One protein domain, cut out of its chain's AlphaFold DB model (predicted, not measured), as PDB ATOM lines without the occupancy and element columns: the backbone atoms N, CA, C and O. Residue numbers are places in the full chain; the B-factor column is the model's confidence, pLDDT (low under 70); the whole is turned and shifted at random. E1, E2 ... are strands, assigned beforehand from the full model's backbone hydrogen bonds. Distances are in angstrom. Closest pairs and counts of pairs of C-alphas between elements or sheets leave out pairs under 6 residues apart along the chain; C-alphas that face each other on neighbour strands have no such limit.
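Overview. This is residues 30 to 167 of the 225 residues of an uncharacterized protein of Chloroflexi bacterium (UniProt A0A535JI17). Two lobes stand side by side: a small closed barrel of five strands, E1 to E5, and a smaller lobe of two hairpins, E6 with E7 and E8 with E9. Residues 126 to 131, between E6 and E7, stick out. The printed part has 138 residues with no named helix and nine named strands, E1 to E9 in chain order; its class is all strand, though under half of the residues, 60, are in named strands. The barrel is mixed, the hairpin sheets antiparallel. The whole is compact, with a radius of gyration of the C-alphas of 15.8 A and spans of 50 by 35 by 27 A.

Arrangement. Round the closed barrel run E1, residues 30 to 40, E2, 49 to 52, E3, 58 to 62, E5, 94 to 103, E4, 73 to 82, and E1 again. E1, E2 and E3 form a meander, each strand the antiparallel neighbour of the one before; with E4, the antiparallel neighbour of E1, they form a Greek key. Within hydrogen-bond range are N 37 and O 51 of hairpin E1 and E2, 3.0 A; N 50 and O 58 of hairpin E2 and E3, 2.9 A; N 96 and O 59 of parallel E3 and E5, 2.8 A; N 97 and O 79 of hairpin E4 and E5, 2.8 A; and N 32 and O 76 of E1 and E4, 2.8 A. E1 bends by 99 degrees at residue 35, pairing with E4 before the bend and E2 after it. In hairpin E6, 117 to 121, and E7, 135 to 139, N 120 and O 136 are 2.8 A apart; in hairpin E8, 149 to 153, and E9, 159 to 163, N 152 and O 160 are 2.8 A apart. The closest C-alphas of E7 and E9 are those of Leu 138 and Ala 161, 5.8 A; of E1 and E7, Ala 31 and Leu 136, 5.4 A.

Along the chain. E1 begins at C-alpha 30 (154.099, 199.251, 139.307) and measures 20.8 A; E4 measures 25.5 A and E5 22.8 A. E9 ends at C-alpha 163 (132.160, 196.075, 131.295).

Size, cuts and confidence. The C-alphas farthest apart, of Thr 88 and Ile 167, are 53.6 A apart. The printed part has no cut. The links E4 to E5, E5 to E6 and E6 to E7 are long. Mean pLDDT of the printed part is 79.2; residues 41 to 46, 62 to 65, 83 to 93, 124 to 132 and 165 to 167 are under 70.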
ATOM      1  N   ILE A  30     154.712 199.255 140.628       84.94
ATOM      2  CA  ILE A  30     154.099 199.251 139.307       84.94
ATOM      3  C   ILE A  30     153.317 197.969 139.092       84.94
ATOM      4  O   ILE A  30     153.680 196.909 139.599       84.94
ATOM      5  N   ALA A  31     152.254 198.084 138.309       89.12
ATOM      6  CA  ALA A  31     151.472 196.975 137.801       89.12
ATOM      7  C   ALA A  31     151.343 197.131 136.288       89.12
ATOM      8  O   ALA A  31     150.943 198.186 135.798       89.12
ATOM      9  N   VAL A  32     151.669 196.078 135.548       89.62
ATOM     10  CA  VAL A  32     151.530 196.024 134.093       89.62
ATOM     11  C   VAL A  32     150.834 194.734 133.706       89.62
ATOM     12  O   VAL A  32     151.152 193.663 134.211       89.62
ATOM     13  N   CYS A  33     149.873 194.824 132.798       92.69
ATOM     14  CA  CYS A  33     149.106 193.676 132.329       92.69
ATOM     15  C   CYS A  33     149.164 193.592 130.815       92.69
ATOM     16  O   CYS A  33     149.285 194.613 130.144       92.69
ATOM     17  N   GLY A  34     149.055 192.392 130.258       94.00
ATOM     18  CA  GLY A  34     149.008 192.207 128.814       94.00
ATOM     19  C   GLY A  34     149.139 190.753 128.393       94.00
ATOM     20  O   GLY A  34     149.273 189.847 129.215       94.00
ATOM     21  N   ARG A  35     149.121 190.536 127.077       94.69
ATOM     22  CA  ARG A  35     149.505 189.254 126.481       94.69
ATOM     23  C   ARG A  35     151.017 189.201 126.348       94.69
ATOM     24  O   ARG A  35     151.595 190.106 125.751       94.69
ATOM     25  N   VAL A  36     151.654 188.140 126.819       91.94
ATOM     26  CA  VAL A  36     153.092 187.940 126.619       91.94
ATOM     27  C   VAL A  36     153.376 187.741 125.132       91.94
ATOM     28  O   VAL A  36     152.917 186.768 124.531       91.94
ATOM     29  N   THR A  37     154.127 188.661 124.529       91.38
ATOM     30  CA  THR A  37     154.484 188.610 123.101       91.38
ATOM     31  C   THR A  37     155.889 188.074 122.873       91.38
ATOM     32  O   THR A  37     156.142 187.434 121.857       91.38
ATOM     33  N   SER A  38     156.793 188.273 123.829       88.31
ATOM     34  CA  SER A  38     158.130 187.689 123.800       88.31
ATOM     35  C   SER A  38     158.682 187.521 125.208       88.31
ATOM     36  O   SER A  38     158.487 188.387 126.066       88.31
ATOM     37  N   VAL A  39     159.428 186.438 125.402       84.25
ATOM     38  CA  VAL A  39     160.267 186.216 126.579       84.25
ATOM     39  C   VAL A  39     161.663 185.926 126.070       84.25
ATOM     40  O   VAL A  39     161.874 184.919 125.392       84.25
ATOM     41  N   THR A  40     162.602 186.813 126.371       82.12
ATOM     42  CA  THR A  40     164.009 186.570 126.063       82.12
ATOM     43  C   THR A  40     164.643 185.994 127.319       82.12
ATOM     44  O   THR A  40     164.760 186.721 128.314       82.12
ATOM     45  N   PRO A  41     165.004 184.696 127.326       68.44
ATOM     46  CA  PRO A  41     165.753 184.147 128.438       68.44
ATOM     47  C   PRO A  41     167.073 184.907 128.552       68.44
ATOM     48  O   PRO A  41     167.697 185.254 127.549       68.44
ATOM     49  N   ALA A  42     167.466 185.173 129.789       65.56
ATOM     50  CA  ALA A  42     168.765 185.711 130.142       65.56
ATOM     51  C   ALA A  42     169.897 184.999 129.374       65.56
ATOM     52  O   ALA A  42     170.147 183.816 129.610       65.56
ATOM     53  N   GLN A  43     170.604 185.704 128.487       53.00
ATOM     54  CA  GLN A  43     171.989 185.339 128.196       53.00
ATOM     55  C   GLN A  43     172.812 185.903 129.352       53.00
ATOM     56  O   GLN A  43     172.733 187.095 129.639       53.00
ATOM     57  N   ALA A  44     173.520 185.037 130.079       46.66
ATOM     58  CA  ALA A  44     174.330 185.452 131.222       46.66
ATOM     59  C   ALA A  44     175.220 186.657 130.841       46.66
ATOM     60  O   ALA A  44     175.839 186.609 129.773       46.66
ATOM     61  N   PRO A  45     175.299 187.722 131.664       53.00
ATOM     62  CA  PRO A  45     174.883 187.838 133.069       53.00
ATOM     63  C   PRO A  45     173.514 188.522 133.296       53.00
ATOM     64  O   PRO A  45     173.217 188.930 134.418       53.00
ATOM     65  N   ASP A  46     172.693 188.691 132.259       64.38
ATOM     66  CA  ASP A  46     171.507 189.551 132.325       64.38
ATOM     67  C   ASP A  46     170.268 188.870 132.923       64.38
ATOM     68  O   ASP A  46     170.133 187.655 132.913       64.38
ATOM     69  N   SER A  47     169.328 189.656 133.445       73.94
ATOM     70  CA  SER A  47     168.018 189.183 133.913       73.94
ATOM     71  C   SER A  47     167.030 188.975 132.743       73.94
ATOM     72  O   SER A  47     167.172 189.644 131.715       73.94
ATOM     73  N   PRO A  48     166.007 188.099 132.852       81.19
ATOM     74  CA  PRO A  48     165.067 187.851 131.755       81.19
ATOM     75  C   PRO A  48     164.273 189.105 131.364       81.19
ATOM     76  O   PRO A  48     163.927 189.933 132.211       81.19
ATOM     77  N   ILE A  49     163.959 189.228 130.071       85.06
ATOM     78  CA  ILE A  49     163.185 190.347 129.515       85.06
ATOM     79  C   ILE A  49     161.814 189.843 129.076       85.06
ATOM     80  O   ILE A  49     161.714 188.884 128.306       85.06
ATOM     81  N   VAL A  50     160.761 190.526 129.528       86.69
ATOM     82  CA  VAL A  50     159.373 190.232 129.160       86.69
ATOM     83  C   VAL A  50     158.764 191.418 128.429       86.69
ATOM     84  O   VAL A  50     158.919 192.569 128.839       86.69
ATOM     85  N   ARG A  51     158.036 191.134 127.345       88.62
ATOM     86  CA  ARG A  51     157.228 192.119 126.623       88.62
ATOM     87  C   ARG A  51     155.750 191.741 126.681       88.62
ATOM     88  O   ARG A  51     155.390 190.602 126.378       88.62
ATOM     89  N   LEU A  52     154.909 192.710 127.048       89.81
ATOM     90  CA  LEU A  52     153.458 192.563 127.157       89.81
ATOM     91  C   LEU A  52     152.764 193.416 126.086       89.81
ATOM     92  O   LEU A  52     152.831 194.642 126.120       89.81
ATOM     93  N   GLY A  53     152.106 192.778 125.120       90.31
ATOM     94  CA  GLY A  53     151.456 193.466 124.005       90.31
ATOM     95  C   GLY A  53     152.428 194.362 123.238       90.31
ATOM     96  O   GLY A  53     153.495 193.912 122.805       90.31
ATOM     97  N   THR A  54     152.065 195.639 123.102       87.19
ATOM     98  CA  THR A  54     152.907 196.674 122.484       87.19
ATOM     99  C   THR A  54     153.665 197.519 123.504       87.19
ATOM    100  O   THR A  54     154.288 198.502 123.110       87.19
ATOM    101  N   GLN A  55     153.612 197.177 124.791       84.38
ATOM    102  CA  GLN A  55     154.333 197.906 125.832       84.38
ATOM    103  C   GLN A  55     155.846 197.739 125.676       84.38
ATOM    104  O   GLN A  55     156.338 196.816 125.009       84.38
ATOM    105  N   GLU A  56     156.575 198.661 126.298       82.44
ATOM    106  CA  GLU A  56     158.028 198.603 126.368       82.44
ATOM    107  C   GLU A  56     158.475 197.335 127.110       82.44
ATOM    108  O   GLU A  56     157.873 196.969 128.126       82.44
ATOM    109  N   PRO A  57     159.510 196.632 126.616       83.75
ATOM    110  CA  PRO A  57     160.049 195.469 127.305       83.75
ATOM    111  C   PRO A  57     160.539 195.827 128.710       83.75
ATOM    112  O   PRO A  57     161.213 196.838 128.906       83.75
ATOM    113  N   ARG A  58     160.243 194.967 129.685       83.12
ATOM    114  CA  ARG A  58     160.655 195.137 131.081       83.12
ATOM    115  C   ARG A  58     161.640 194.040 131.464       83.12
ATOM    116  O   ARG A  58     161.405 192.862 131.190       83.12
ATOM    117  N   ARG A  59     162.744 194.430 132.104       83.50
ATOM    118  CA  ARG A  59     163.690 193.490 132.724       83.50
ATOM    119  C   ARG A  59     163.115 192.990 134.047       83.50
ATOM    120  O   ARG A  59     162.576 193.780 134.810       83.50
ATOM    121  N   LEU A  60     163.250 191.704 134.341       83.81
ATOM    122  CA  LEU A  60     162.812 191.101 135.601       83.81
ATOM    123  C   LEU A  60     164.035 190.781 136.459       83.81
ATOM    124  O   LEU A  60     164.619 189.714 136.318       83.81
ATOM    125  N   VAL A  61     164.452 191.727 137.303       73.50
ATOM    126  CA  VAL A  61     165.808 191.770 137.883       73.50
ATOM    127  C   VAL A  61     165.980 190.785 139.039       73.50
ATOM    128  O   VAL A  61     166.972 190.065 139.104       73.50
ATOM    129  N   ILE A  62     165.009 190.757 139.955       67.31
ATOM    130  CA  ILE A  62     165.042 189.958 141.185       67.31
ATOM    131  C   ILE A  62     163.612 189.505 141.480       67.31
ATOM    132  O   ILE A  62     162.717 190.339 141.587       67.31
ATOM    133  N   GLY A  63     163.377 188.201 141.605       62.25
ATOM    134  CA  GLY A  63     162.061 187.652 141.933       62.25
ATOM    135  C   GLY A  63     162.028 186.134 141.784       62.25
ATOM    136  O   GLY A  63     162.627 185.588 140.863       62.25
ATOM    137  N   GLY A  64     161.351 185.452 142.709       59.19
ATOM    138  CA  GLY A  64     161.191 183.991 142.721       59.19
ATOM    139  C   GLY A  64     159.967 183.487 141.950       59.19
ATOM    140  O   GLY A  64     159.523 182.364 142.182       59.19
ATOM    141  N   GLY A  65     159.370 184.322 141.097       67.88
ATOM    142  CA  GLY A  65     158.191 183.958 140.317       67.88
ATOM    143  C   GLY A  65     158.527 183.073 139.114       67.88
ATOM    144  O   GLY A  65     159.644 183.070 138.598       67.88
ATOM    145  N   VAL A  66     157.533 182.326 138.635       79.75
ATOM    146  CA  VAL A  66     157.642 181.561 137.385       79.75
ATOM    147  C   VAL A  66     157.527 182.529 136.210       79.75
ATOM    148  O   VAL A  66     156.606 183.341 136.179       79.75
ATOM    149  N   LEU A  67     158.445 182.453 135.241       84.75
ATOM    150  CA  LEU A  67     158.353 183.265 134.025       84.75
ATOM    151  C   LEU A  67     157.088 182.900 133.232       84.75
ATOM    152  O   LEU A  67     156.825 181.709 133.032       84.75
ATOM    153  N   PRO A  68     156.323 183.895 132.753       88.25
ATOM    154  CA  PRO A  68     155.099 183.629 132.018       88.25
ATOM    155  C   PRO A  68     155.441 183.134 130.609       88.25
ATOM    156  O   PRO A  68     156.515 183.424 130.077       88.25
ATOM    157  N   ARG A  69     154.544 182.375 129.981       90.94
ATOM    158  CA  ARG A  69     154.770 181.825 128.634       90.94
ATOM    159  C   ARG A  69     154.250 182.770 127.562       90.94
ATOM    160  O   ARG A  69     153.285 183.500 127.768       90.94
ATOM    161  N   VAL A  70     154.860 182.718 126.377       91.94
ATOM    162  CA  VAL A  70     154.361 183.454 125.205       91.94
ATOM    163  C   VAL A  70     152.913 183.048 124.921       91.94
ATOM    164  O   VAL A  70     152.589 181.864 124.876       91.94
ATOM    165  N   GLY A  71     152.049 184.045 124.729       91.94
ATOM    166  CA  GLY A  71     150.617 183.871 124.500       91.94
ATOM    167  C   GLY A  71     149.746 183.952 125.756       91.94
ATOM    168  O   GLY A  71     148.539 184.146 125.604       91.94
ATOM    169  N   GLU A  72     150.319 183.867 126.961       93.44
ATOM    170  CA  GLU A  72     149.563 183.994 128.211       93.44
ATOM    171  C   GLU A  72     149.118 185.440 128.465       93.44
ATOM    172  O   GLU A  72     149.819 186.397 128.133       93.44
ATOM    173  N   GLU A  73     147.935 185.596 129.059       93.75
ATOM    174  CA  GLU A  73     147.379 186.880 129.485       93.75
ATOM    175  C   GLU A  73     147.606 187.038 130.988       93.75
ATOM    176  O   GLU A  73     146.949 186.387 131.807       93.75
ATOM    177  N   VAL A  74     148.565 187.886 131.354       93.75
ATOM    178  CA  VAL A  74     149.050 188.009 132.733       93.75
ATOM    179  C   VAL A  74     149.158 189.461 133.169       93.75
ATOM    180  O   VAL A  74     149.279 190.373 132.349       93.75
ATOM    181  N   CYS A  75     149.149 189.654 134.481       91.81
ATOM    182  CA  CYS A  75     149.599 190.868 135.135       91.81
ATOM    183  C   CYS A  75     150.875 190.577 135.911       91.81
ATOM    184  O   CYS A  75     150.970 189.551 136.585       91.81
ATOM    185  N   ILE A  76     151.838 191.485 135.801       90.19
ATOM    186  CA  ILE A  76     153.102 191.487 136.526       90.19
ATOM    187  C   ILE A  76     153.126 192.756 137.366       90.19
ATOM    188  O   ILE A  76     152.860 193.846 136.857       90.19
ATOM    189  N   TRP A  77     153.455 192.630 138.642       88.69
ATOM    190  CA  TRP A  77     153.629 193.779 139.521       88.69
ATOM    191  C   TRP A  77     154.810 193.576 140.441       88.69
ATOM    192  O   TRP A  77     155.254 192.449 140.645       88.69
ATOM    193  N   GLY A  78     155.322 194.677 140.972       85.62
ATOM    194  CA  GLY A  78     156.474 194.681 141.853       85.62
ATOM    195  C   GLY A  78     157.017 196.087 142.022       85.62
ATOM    196  O   GLY A  78     156.286 197.076 141.934       85.62
ATOM    197  N   VAL A  79     158.316 196.154 142.256       83.44
ATOM    198  CA  VAL A  79     159.050 197.378 142.541       83.44
ATOM    199  C   VAL A  79     159.800 197.811 141.288       83.44
ATOM    200  O   VAL A  79     160.620 197.051 140.772       83.44
ATOM    201  N   ASP A  80     159.520 199.012 140.783       82.25
ATOM    202  CA  ASP A  80     160.256 199.555 139.644       82.25
ATOM    203  C   ASP A  80     161.639 200.024 140.103       82.25
ATOM    204  O   ASP A  80     161.770 200.836 141.023       82.25
ATOM    205  N   VAL A  81     162.679 199.479 139.481       77.38
ATOM    206  CA  VAL A  81     164.072 199.776 139.798       77.38
ATOM    207  C   VAL A  81     164.811 200.178 138.532       77.38
ATOM    208  O   VAL A  81     164.712 199.533 137.485       77.38
ATOM    209  N   VAL A  82     165.608 201.239 138.631       71.69
ATOM    210  CA  VAL A  82     166.586 201.557 137.590       71.69
ATOM    211  C   VAL A  82     167.607 200.423 137.567       71.69
ATOM    212  O   VAL A  82     168.121 200.032 138.616       71.69
ATOM    213  N   ASN A  83     167.895 199.870 136.387       61.53
ATOM    214  CA  ASN A  83     168.948 198.871 136.272       61.53
ATOM    215  C   ASN A  83     170.291 199.514 136.652       61.53
ATOM    216  O   ASN A  83     170.827 200.331 135.911       61.53
ATOM    217  N   VAL A  84     170.830 199.136 137.811       56.41
ATOM    218  CA  VAL A  84     172.097 199.665 138.340       56.41
ATOM    219  C   VAL A  84     173.328 199.180 137.566       56.41
ATOM    220  O   VAL A  84     174.403 199.742 137.739       56.41
ATOM    221  N   ASN A  85     173.168 198.186 136.682       53.03
ATOM    222  CA  ASN A  85     174.219 197.648 135.817       53.03
ATOM    223  C   ASN A  85     173.800 197.729 134.332       53.03
ATOM    224  O   ASN A  85     173.476 196.702 133.723       53.03
ATOM    225  N   PRO A  86     173.741 198.921 133.714       53.47
ATOM    226  CA  PRO A  86     173.506 199.020 132.280       53.47
ATOM    227  C   PRO A  86     174.711 198.503 131.490       53.47
ATOM    228  O   PRO A  86     175.845 198.915 131.729       53.47
ATOM    229  N   ALA A  87     174.462 197.663 130.483       53.72
ATOM    230  CA  ALA A  87     175.374 197.606 129.349       53.72
ATOM    231  C   ALA A  87     175.288 198.969 128.648       53.72
ATOM    232  O   ALA A  87     174.194 199.422 128.312       53.72
ATOM    233  N   THR A  88     176.419 199.652 128.503       53.16
ATOM    234  CA  THR A  88     176.504 200.943 127.817       53.16
ATOM    235  C   THR A  88     175.891 200.879 126.406       53.16
ATOM    236  O   THR A  88     176.051 199.858 125.730       53.16
ATOM    237  N   PRO A  89     175.253 201.964 125.913       52.84
ATOM    238  CA  PRO A  89     175.110 203.286 126.527       52.84
ATOM    239  C   PRO A  89     173.723 203.563 127.148       52.84
ATOM    240  O   PRO A  89     172.739 202.876 126.897       52.84
ATOM    241  N   ASP A  90     173.715 204.611 127.971       50.41
ATOM    242  CA  ASP A  90     172.632 205.208 128.770       50.41
ATOM    243  C   ASP A  90     171.421 205.693 127.926       50.41
ATOM    244  O   ASP A  90     171.629 206.129 126.787       50.41
ATOM    245  N   PRO A  91     170.176 205.716 128.458       56.62
ATOM    246  CA  PRO A  91     169.768 205.369 129.821       56.62
ATOM    247  C   PRO A  91     169.577 203.871 130.079       56.62
ATOM    248  O   PRO A  91     169.031 203.137 129.254       56.62
ATOM    249  N   ALA A  92     169.980 203.430 131.274       59.53
ATOM    250  CA  ALA A  92     169.733 202.077 131.762       59.53
ATOM    251  C   ALA A  92     168.233 201.711 131.688       59.53
ATOM    252  O   ALA A  92     167.408 202.425 132.264       59.53
ATOM    253  N   PRO A  93     167.844 200.604 131.026       65.62
ATOM    254  CA  PRO A  93     166.438 200.224 130.940       65.62
ATOM    255  C   PRO A  93     165.873 199.911 132.332       65.62
ATOM    256  O   PRO A  93     166.511 199.215 133.122       65.62
ATOM    257  N   MET A  94     164.664 200.401 132.620       71.25
ATOM    258  CA  MET A  94     163.953 200.119 133.871       71.25
ATOM    259  C   MET A  94     163.628 198.622 134.016       71.25
ATOM    260  O   MET A  94     163.355 197.918 133.035       71.25
ATOM    261  N   GLY A  95     163.644 198.129 135.252       79.25
ATOM    262  CA  GLY A  95     163.378 196.737 135.598       79.25
ATOM    263  C   GLY A  95     162.376 196.593 136.739       79.25
ATOM    264  O   GLY A  95     162.042 197.554 137.415       79.25
ATOM    265  N   ILE A  96     161.868 195.380 136.941       82.75
ATOM    266  CA  ILE A  96     160.945 195.043 138.025       82.75
ATOM    267  C   ILE A  96     161.664 194.108 138.998       82.75
ATOM    268  O   ILE A  96     162.114 193.022 138.615       82.75
ATOM    269  N   ALA A  97     161.791 194.540 140.247       80.69
ATOM    270  CA  ALA A  97     162.251 193.744 141.378       80.69
ATOM    271  C   ALA A  97     161.061 193.271 142.226       80.69
ATOM    272  O   ALA A  97     159.970 193.836 142.153       80.69
ATOM    273  N   GLU A  98     161.279 192.226 143.025       80.12
ATOM    274  CA  GLU A  98     160.292 191.640 143.947       80.12
ATOM    275  C   GLU A  98     158.945 191.340 143.274       80.12
ATOM    276  O   GLU A  98     157.873 191.542 143.846       80.12
ATOM    277  N   TRP A  99     159.002 190.891 142.021       85.00
ATOM    278  CA  TRP A  99     157.813 190.793 141.194       85.00
ATOM    279  C   TRP A  99     156.995 189.531 141.465       85.00
ATOM    280  O   TRP A  99     157.513 188.483 141.861       85.00
ATOM    281  N   GLN A 100     155.700 189.633 141.188       86.81
ATOM    282  CA  GLN A 100     154.739 188.537 141.215       86.81
ATOM    283  C   GLN A 100     153.902 188.537 139.932       86.81
ATOM    284  O   GLN A 100     153.850 189.536 139.211       86.81
ATOM    285  N   ILE A 101     153.284 187.390 139.632       88.06
ATOM    286  CA  ILE A 101     152.469 187.189 138.430       88.06
ATOM    287  C   ILE A 101     151.136 186.566 138.802       88.06
ATOM    288  O   ILE A 101     151.073 185.624 139.590       88.06
ATOM    289  N   ALA A 102     150.079 187.060 138.164       90.44
ATOM    290  CA  ALA A 102     148.753 186.469 138.203       90.44
ATOM    291  C   ALA A 102     148.152 186.429 136.791       90.44
ATOM    292  O   ALA A 102     148.330 187.378 136.018       90.44
ATOM    293  N   PRO A 103     147.399 185.371 136.445       91.19
ATOM    294  CA  PRO A 103     146.569 185.374 135.247       91.19
ATOM    295  C   PRO A 103     145.558 186.521 135.301       91.19
ATOM    296  O   PRO A 103     144.924 186.729 136.340       91.19
ATOM    297  N   VAL A 104     145.333 187.211 134.180       89.62
ATOM    298  CA  VAL A 104     144.349 188.312 134.102       89.62
ATOM    299  C   VAL A 104     142.961 187.842 134.546       89.62
ATOM    300  O   VAL A 104     142.262 188.547 135.265       89.62
ATOM    301  N   SER A 105     142.588 186.607 134.201       87.12
ATOM    302  CA  SER A 105     141.306 185.998 134.571       87.12
ATOM    303  C   SER A 105     141.100 185.797 136.076       87.12
ATOM    304  O   SER A 105     139.964 185.603 136.507       87.12
ATOM    305  N   SER A 106     142.179 185.791 136.866       87.94
ATOM    306  CA  SER A 106     142.126 185.648 138.328       87.94
ATOM    307  C   SER A 106     141.895 186.979 139.047       87.94
ATOM    308  O   SER A 106     141.519 186.987 140.218       87.94
ATOM    309  N   ILE A 107     142.083 188.101 138.345       87.12
ATOM    310  CA  ILE A 107     141.851 189.435 138.887       87.12
ATOM    311  C   ILE A 107     140.352 189.717 138.814       87.12
ATOM    312  O   ILE A 107     139.702 189.524 137.783       87.12
ATOM    313  N   GLY A 108     139.794 190.108 139.956       87.75
ATOM    314  CA  GLY A 108     138.367 190.340 140.126       87.75
ATOM    315  C   GLY A 108     137.861 191.610 139.438       87.75
ATOM    316  O   GLY A 108     138.391 192.078 138.431       87.75
ATOM    317  N   CYS A 109     136.774 192.150 139.980       89.94
ATOM    318  CA  CYS A 109     136.271 193.456 139.562       89.94
ATOM    319  C   CYS A 109     137.235 194.569 139.997       89.94
ATOM    320  O   CYS A 109     137.970 194.406 140.968       89.94
ATOM    321  N   ALA A 110     137.188 195.700 139.297       88.81
ATOM    322  CA  ALA A 110     137.858 196.925 139.718       88.81
ATOM    323  C   ALA A 110     137.439 197.315 141.145       88.81
ATOM    324  O   ALA A 110     136.250 197.289 141.470       88.81
ATOM    325  N   ASP A 111     138.408 197.715 141.967       86.81
ATOM    326  CA  ASP A 111     138.177 198.159 143.347       86.81
ATOM    327  C   ASP A 111     137.497 199.526 143.390       86.81
ATOM    328  O   ASP A 111     136.645 199.794 144.235       86.81
ATOM    329  N   ALA A 112     137.882 200.405 142.464       86.06
ATOM    330  CA  ALA A 112     137.305 201.729 142.322       86.06
ATOM    331  C   ALA A 112     137.035 202.026 140.852       86.06
ATOM    332  O   ALA A 112     137.865 201.756 139.982       86.06
ATOM    333  N   VAL A 113     135.878 202.624 140.586       87.19
ATOM    334  CA  VAL A 113     135.470 203.026 139.245       87.19
ATOM    335  C   VAL A 113     135.030 204.481 139.275       87.19
ATOM    336  O   VAL A 113     134.163 204.865 140.057       87.19
ATOM    337  N   THR A 114     135.647 205.291 138.423       86.56
ATOM    338  CA  THR A 114     135.275 206.686 138.183       86.56
ATOM    339  C   THR A 114     134.512 206.807 136.861       86.56
ATOM    340  O   THR A 114     134.267 205.816 136.170       86.56
ATOM    341  N   ALA A 115     134.134 208.028 136.476       82.31
ATOM    342  CA  ALA A 115     133.501 208.275 135.181       82.31
ATOM    343  C   ALA A 115     134.400 207.910 133.981       82.31
ATOM    344  O   ALA A 115     133.880 207.635 132.904       82.31
ATOM    345  N   THR A 116     135.726 207.916 134.158       85.81
ATOM    346  CA  THR A 116     136.703 207.793 133.062       85.81
ATOM    347  C   THR A 116     137.780 206.741 133.304       85.81
ATOM    348  O   THR A 116     138.609 206.518 132.426       85.81
ATOM    349  N   SER A 117     137.801 206.082 134.464       88.81
ATOM    350  CA  SER A 117     138.829 205.098 134.793       88.81
ATOM    351  C   SER A 117     138.341 204.006 135.738       88.81
ATOM    352  O   SER A 117     137.418 204.202 136.527       88.81
ATOM    353  N   ALA A 118     139.003 202.857 135.673       88.81
ATOM    354  CA  ALA A 118     138.855 201.751 136.603       88.81
ATOM    355  C   ALA A 118     140.216 201.424 137.225       88.81
ATOM    356  O   ALA A 118     141.220 201.350 136.516       88.81
ATOM    357  N   SER A 119     140.242 201.247 138.542       89.44
ATOM    358  CA  SER A 119     141.440 200.940 139.320       89.44
ATOM    359  C   SER A 119     141.378 199.514 139.855       89.44
ATOM    360  O   SER A 119     140.350 199.097 140.390       89.44
ATOM    361  N   PHE A 120     142.484 198.789 139.727       90.06
ATOM    362  CA  PHE A 120     142.651 197.417 140.191       90.06
ATOM    363  C   PHE A 120     143.871 197.341 141.106       90.06
ATOM    364  O   PHE A 120     144.981 197.681 140.693       90.06
ATOM    365  N   VAL A 121     143.689 196.865 142.330       86.94
ATOM    366  CA  VAL A 121     144.780 196.495 143.228       86.94
ATOM    367  C   VAL A 121     145.276 195.111 142.827       86.94
ATOM    368  O   VAL A 121     144.493 194.179 142.638       86.94
ATOM    369  N   MET A 122     146.590 194.967 142.673       86.56
ATOM    370  CA  MET A 122     147.156 193.686 142.263       86.56
ATOM    371  C   MET A 122     147.021 192.623 143.365       86.56
ATOM    372  O   MET A 122     147.181 192.942 144.550       86.56
ATOM    373  N   PRO A 123     146.731 191.355 143.004       76.38
ATOM    374  CA  PRO A 123     146.672 190.259 143.969       76.38
ATOM    375  C   PRO A 123     147.962 190.158 144.798       76.38
ATOM    376  O   PRO A 123     149.034 190.510 144.330       76.38
ATOM    377  N   GLY A 124     147.890 189.702 146.050       68.75
ATOM    378  CA  GLY A 124     149.089 189.518 146.890       68.75
ATOM    379  C   GLY A 124     149.660 190.792 147.536       68.75
ATOM    380  O   GLY A 124     150.446 190.692 148.478       68.75
ATOM    381  N   GLU A 125     149.209 191.989 147.141       66.69
ATOM    382  CA  GLU A 125     149.540 193.244 147.841       66.69
ATOM    383  C   GLU A 125     148.893 193.323 149.234       66.69
ATOM    384  O   GLU A 125     149.423 193.966 150.136       66.69
ATOM    385  N   SER A 126     147.772 192.628 149.459       55.78
ATOM    386  CA  SER A 126     147.098 192.601 150.768       55.78
ATOM    387  C   SER A 126     147.939 191.965 151.878       55.78
ATOM    388  O   SER A 126     147.667 192.200 153.051       55.78
ATOM    389  N   THR A 127     148.934 191.149 151.518       57.62
ATOM    390  CA  THR A 127     149.851 190.479 152.452       57.62
ATOM    391  C   THR A 127     151.239 191.117 152.486       57.62
ATOM    392  O   THR A 127     152.104 190.654 153.225       57.62
ATOM    393  N   SER A 128     151.477 192.154 151.678       63.50
ATOM    394  CA  SER A 128     152.760 192.849 151.633       63.50
ATOM    395  C   SER A 128     152.938 193.703 152.897       63.50
ATOM    396  O   SER A 128     152.034 194.465 153.244       63.50
ATOM    397  N   PRO A 129     154.091 193.629 153.589       58.81
ATOM    398  CA  PRO A 129     154.385 194.509 154.721       58.81
ATOM    399  C   PRO A 129     154.715 195.947 154.286       58.81
ATOM    400  O   PRO A 129     154.929 196.813 155.134       58.81
ATOM    401  N   LEU A 130     154.803 196.209 152.977       62.78
ATOM    402  CA  LEU A 130     155.179 197.508 152.432       62.78
ATOM    403  C   LEU A 130     153.936 198.405 152.248       62.78
ATOM    404  O   LEU A 130     152.892 197.929 151.807       62.78
ATOM    405  N   PRO A 131     154.030 199.709 152.574       56.78
ATOM    406  CA  PRO A 131     152.869 200.604 152.674       56.78
ATOM    407  C   PRO A 131     152.259 201.006 151.323       56.78
ATOM    408  O   PRO A 131     151.109 201.439 151.273       56.78
ATOM    409  N   ASN A 132     153.012 200.864 150.232       66.38
ATOM    410  CA  ASN A 132     152.549 201.178 148.883       66.38
ATOM    411  C   ASN A 132     151.966 199.912 148.252       66.38
ATOM    412  O   ASN A 132     152.558 198.848 148.400       66.38
ATOM    413  N   ARG A 133     150.845 200.031 147.531       75.00
ATOM    414  CA  ARG A 133     150.240 198.940 146.749       75.00
ATOM    415  C   ARG A 133     150.454 199.197 145.266       75.00
ATOM    416  O   ARG A 133     150.270 200.326 144.820       75.00
ATOM    417  N   ALA A 134     150.774 198.160 144.498       82.00
ATOM    418  CA  ALA A 134     150.730 198.248 143.045       82.00
ATOM    419  C   ALA A 134     149.270 198.348 142.570       82.00
ATOM    420  O   ALA A 134     148.450 197.468 142.858       82.00
ATOM    421  N   THR A 135     148.943 199.419 141.849       85.00
ATOM    422  CA  THR A 135     147.621 199.627 141.247       85.00
ATOM    423  C   THR A 135     147.735 199.742 139.734       85.00
ATOM    424  O   THR A 135     148.653 200.366 139.202       85.00
ATOM    425  N   LEU A 136     146.793 199.120 139.030       88.62
ATOM    426  CA  LEU A 136     146.603 199.309 137.599       88.62
ATOM    427  C   LEU A 136     145.390 200.209 137.395       88.62
ATOM    428  O   LEU A 136     144.286 199.858 137.806       88.62
ATOM    429  N   VAL A 137     145.586 201.337 136.718       89.81
ATOM    430  CA  VAL A 137     144.496 202.237 136.334       89.81
ATOM    431  C   VAL A 137     144.308 202.151 134.829       89.81
ATOM    432  O   VAL A 137     145.229 202.437 134.067       89.81
ATOM    433  N   LEU A 138     143.112 201.751 134.404       89.88
ATOM    434  CA  LEU A 138     142.749 201.641 132.995       89.88
ATOM    435  C   LEU A 138     141.684 202.682 132.643       89.88
ATOM    436  O   LEU A 138     140.720 202.838 133.400       89.88
ATOM    437  N   PRO A 139     141.819 203.383 131.505       88.19
ATOM    438  CA  PRO A 139     140.794 204.305 131.049       88.19
ATOM    439  C   PRO A 139     139.526 203.547 130.641       88.19
ATOM    440  O   PRO A 139     139.578 202.439 130.102       88.19
ATOM    441  N   LEU A 140     138.381 204.178 130.876       83.94
ATOM    442  CA  LEU A 140     137.075 203.720 130.429       83.94
ATOM    443  C   LEU A 140     136.626 204.536 129.221       83.94
ATOM    444  O   LEU A 140     136.688 205.764 129.227       83.94
ATOM    445  N   SER A 141     136.117 203.851 128.200       76.62
ATOM    446  CA  SER A 141     135.494 204.495 127.039       76.62
ATOM    447  C   SER A 141     134.057 204.953 127.310       76.62
ATOM    448  O   SER A 141     133.511 205.731 126.534       76.62
ATOM    449  N   ALA A 142     133.431 204.455 128.382       77.88
ATOM    450  CA  ALA A 142     132.087 204.823 128.809       77.88
ATOM    451  C   ALA A 142     131.930 204.678 130.338       77.88
ATOM    452  O   ALA A 142     132.616 203.852 130.946       77.88
ATOM    453  N   PRO A 143     131.019 205.434 130.980       77.75
ATOM    454  CA  PRO A 143     130.745 205.294 132.408       77.75
ATOM    455  C   PRO A 143     130.237 203.892 132.759       77.75
ATOM    456  O   PRO A 143     129.366 203.351 132.081       77.75
ATOM    457  N   ALA A 144     130.717 203.323 133.868       73.75
ATOM    458  CA  ALA A 144     130.435 201.927 134.203       73.75
ATOM    459  C   ALA A 144     129.029 201.618 134.727       73.75
ATOM    460  O   ALA A 144     128.719 200.441 134.878       73.75
ATOM    461  N   ALA A 145     128.183 202.619 134.989       73.56
ATOM    462  CA  ALA A 145     126.766 202.467 135.354       73.56
ATOM    463  C   ALA A 145     126.448 201.342 136.379       73.56
ATOM    464  O   ALA A 145     125.387 200.730 136.319       73.56
ATOM    465  N   GLY A 146     127.364 201.046 137.314       71.06
ATOM    466  CA  GLY A 146     127.204 199.985 138.323       71.06
ATOM    467  C   GLY A 146     127.564 198.558 137.875       71.06
ATOM    468  O   GLY A 146     127.385 197.619 138.643       71.06
ATOM    469  N   SER A 147     128.082 198.371 136.659       79.38
ATOM    470  CA  SER A 147     128.604 197.085 136.175       79.38
ATOM    471  C   SER A 147     129.983 196.761 136.761       79.38
ATOM    472  O   SER A 147     130.803 197.652 136.994       79.38
ATOM    473  N   CYS A 148     130.264 195.469 136.966       88.00
ATOM    474  CA  CYS A 148     131.617 195.012 137.282       88.00
ATOM    475  C   CYS A 148     132.523 195.272 136.071       88.00
ATOM    476  O   CYS A 148     132.324 194.699 134.995       88.00
ATOM    477  N   VAL A 149     133.526 196.129 136.259       90.19
ATOM    478  CA  VAL A 149     134.586 196.352 135.275       90.19
ATOM    479  C   VAL A 149     135.698 195.344 135.521       90.19
ATOM    480  O   VAL A 149     136.163 195.201 136.653       90.19
ATOM    481  N   ARG A 150     136.144 194.663 134.467       90.94
ATOM    482  CA  ARG A 150     137.293 193.753 134.502       90.94
ATOM    483  C   ARG A 150     138.393 194.189 133.556       90.94
ATOM    484  O   ARG A 150     138.161 194.933 132.605       90.94
ATOM    485  N   ILE A 151     139.581 193.656 133.807       91.00
ATOM    486  CA  ILE A 151     140.694 193.695 132.867       91.00
ATOM    487  C   ILE A 151     140.424 192.656 131.771       91.00
ATOM    488  O   ILE A 151     140.110 191.500 132.056       91.00
ATOM    489  N   ALA A 152     140.573 193.061 130.518       90.31
ATOM    490  CA  ALA A 152     140.683 192.169 129.373       90.31
ATOM    491  C   ALA A 152     141.913 192.540 128.545       90.31
ATOM    492  O   ALA A 152     142.509 193.601 128.734       90.31
ATOM    493  N   ILE A 153     142.296 191.662 127.619       91.62
ATOM    494  CA  ILE A 153     143.418 191.902 126.717       91.62
ATOM    495  C   ILE A 153     142.910 192.139 125.295       91.62
ATOM    496  O   ILE A 153     142.265 191.278 124.693       91.62
ATOM    497  N   GLY A 154     143.211 193.323 124.759       87.44
ATOM    498  CA  GLY A 154     142.828 193.729 123.410       87.44
ATOM    499  C   GLY A 154     143.583 192.974 122.310       87.44
ATOM    500  O   GLY A 154     144.500 192.189 122.568       87.44
ATOM    501  N   ALA A 155     143.229 193.248 121.051       86.75
ATOM    502  CA  ALA A 155     143.838 192.602 119.882       86.75
ATOM    503  C   ALA A 155     145.355 192.848 119.783       86.75
ATOM    504  O   ALA A 155     146.103 191.966 119.373       86.75
ATOM    505  N   GLN A 156     145.819 194.020 120.222       88.50
ATOM    506  CA  GLN A 156     147.234 194.398 120.265       88.50
ATOM    507  C   GLN A 156     147.977 193.811 121.481       88.50
ATOM    508  O   GLN A 156     149.162 194.074 121.672       88.50
ATOM    509  N   GLY A 157     147.301 193.033 122.334       87.56
ATOM    510  CA  GLY A 157     147.886 192.454 123.543       87.56
ATOM    511  C   GLY A 157     147.990 193.421 124.730       87.56
ATOM    512  O   GLY A 157     148.575 193.052 125.745       87.56
ATOM    513  N   ASN A 158     147.429 194.627 124.616       89.62
ATOM    514  CA  ASN A 158     147.410 195.637 125.677       89.62
ATOM    515  C   ASN A 158     146.192 195.461 126.598       89.62
ATOM    516  O   ASN A 158     145.163 194.941 126.148       89.62
ATOM    517  N   PRO A 159     146.287 195.893 127.866       90.38
ATOM    518  CA  PRO A 159     145.184 195.784 128.799       90.38
ATOM    519  C   PRO A 159     144.110 196.818 128.460       90.38
ATOM    520  O   PRO A 159     144.403 197.969 128.144       90.38
ATOM    521  N   VAL A 160     142.856 196.396 128.535       90.12
ATOM    522  CA  VAL A 160     141.675 197.237 128.344       90.12
ATOM    523  C   VAL A 160     140.694 196.975 129.478       90.12
ATOM    524  O   VAL A 160     140.581 195.849 129.966       90.12
ATOM    525  N   ALA A 161     139.986 198.012 129.908       89.50
ATOM    526  CA  ALA A 161     138.877 197.855 130.835       89.50
ATOM    527  C   ALA A 161     137.612 197.483 130.053       89.50
ATOM    528  O   ALA A 161     137.269 198.139 129.070       89.50
ATOM    529  N   VAL A 162     136.922 196.428 130.482       87.44
ATOM    530  CA  VAL A 162     135.671 195.974 129.866       87.44
ATOM    531  C   VAL A 162     134.565 195.871 130.902       87.44
ATOM    532  O   VAL A 162     134.774 195.395 132.019       87.44
ATOM    533  N   HIS A 163     133.368 196.294 130.511       85.69
ATOM    534  CA  HIS A 163     132.160 196.075 131.295       85.69
ATOM    535  C   HIS A 163     131.715 194.632 131.116       85.69
ATOM    536  O   HIS A 163     131.542 194.175 129.983       85.69
ATOM    537  N   LEU A 164     131.477 193.924 132.219       71.81
ATOM    538  CA  LEU A 164     130.645 192.735 132.138       71.81
ATOM    539  C   LEU A 164     129.185 193.156 132.247       71.81
ATOM    540  O   LEU A 164     128.836 193.892 133.177       71.81
ATOM    541  N   PRO A 165     128.317 192.670 131.343       57.09
ATOM    542  CA  PRO A 165     126.889 192.711 131.592       57.09
ATOM    543  C   PRO A 165     126.639 192.106 132.972       57.09
ATOM    544  O   PRO A 165     127.219 191.065 133.298       57.09
ATOM    545  N   ALA A 166     125.805 192.752 133.786       48.44
ATOM    546  CA  ALA A 166     125.316 192.133 135.008       48.44
ATOM    547  C   ALA A 166     124.668 190.805 134.605       48.44
ATOM    548  O   ALA A 166     123.633 190.791 133.938       48.44
ATOM    549  N   ILE A 167     125.328 189.688 134.915       45.00
ATOM    550  CA  ILE A 167     124.797 188.368 134.604       45.00
ATOM    551  C   ILE A 167     123.547 188.234 135.470       45.00
ATOM    552  O   ILE A 167     123.644 188.091 136.688       45.00
TER     553      ILE A 167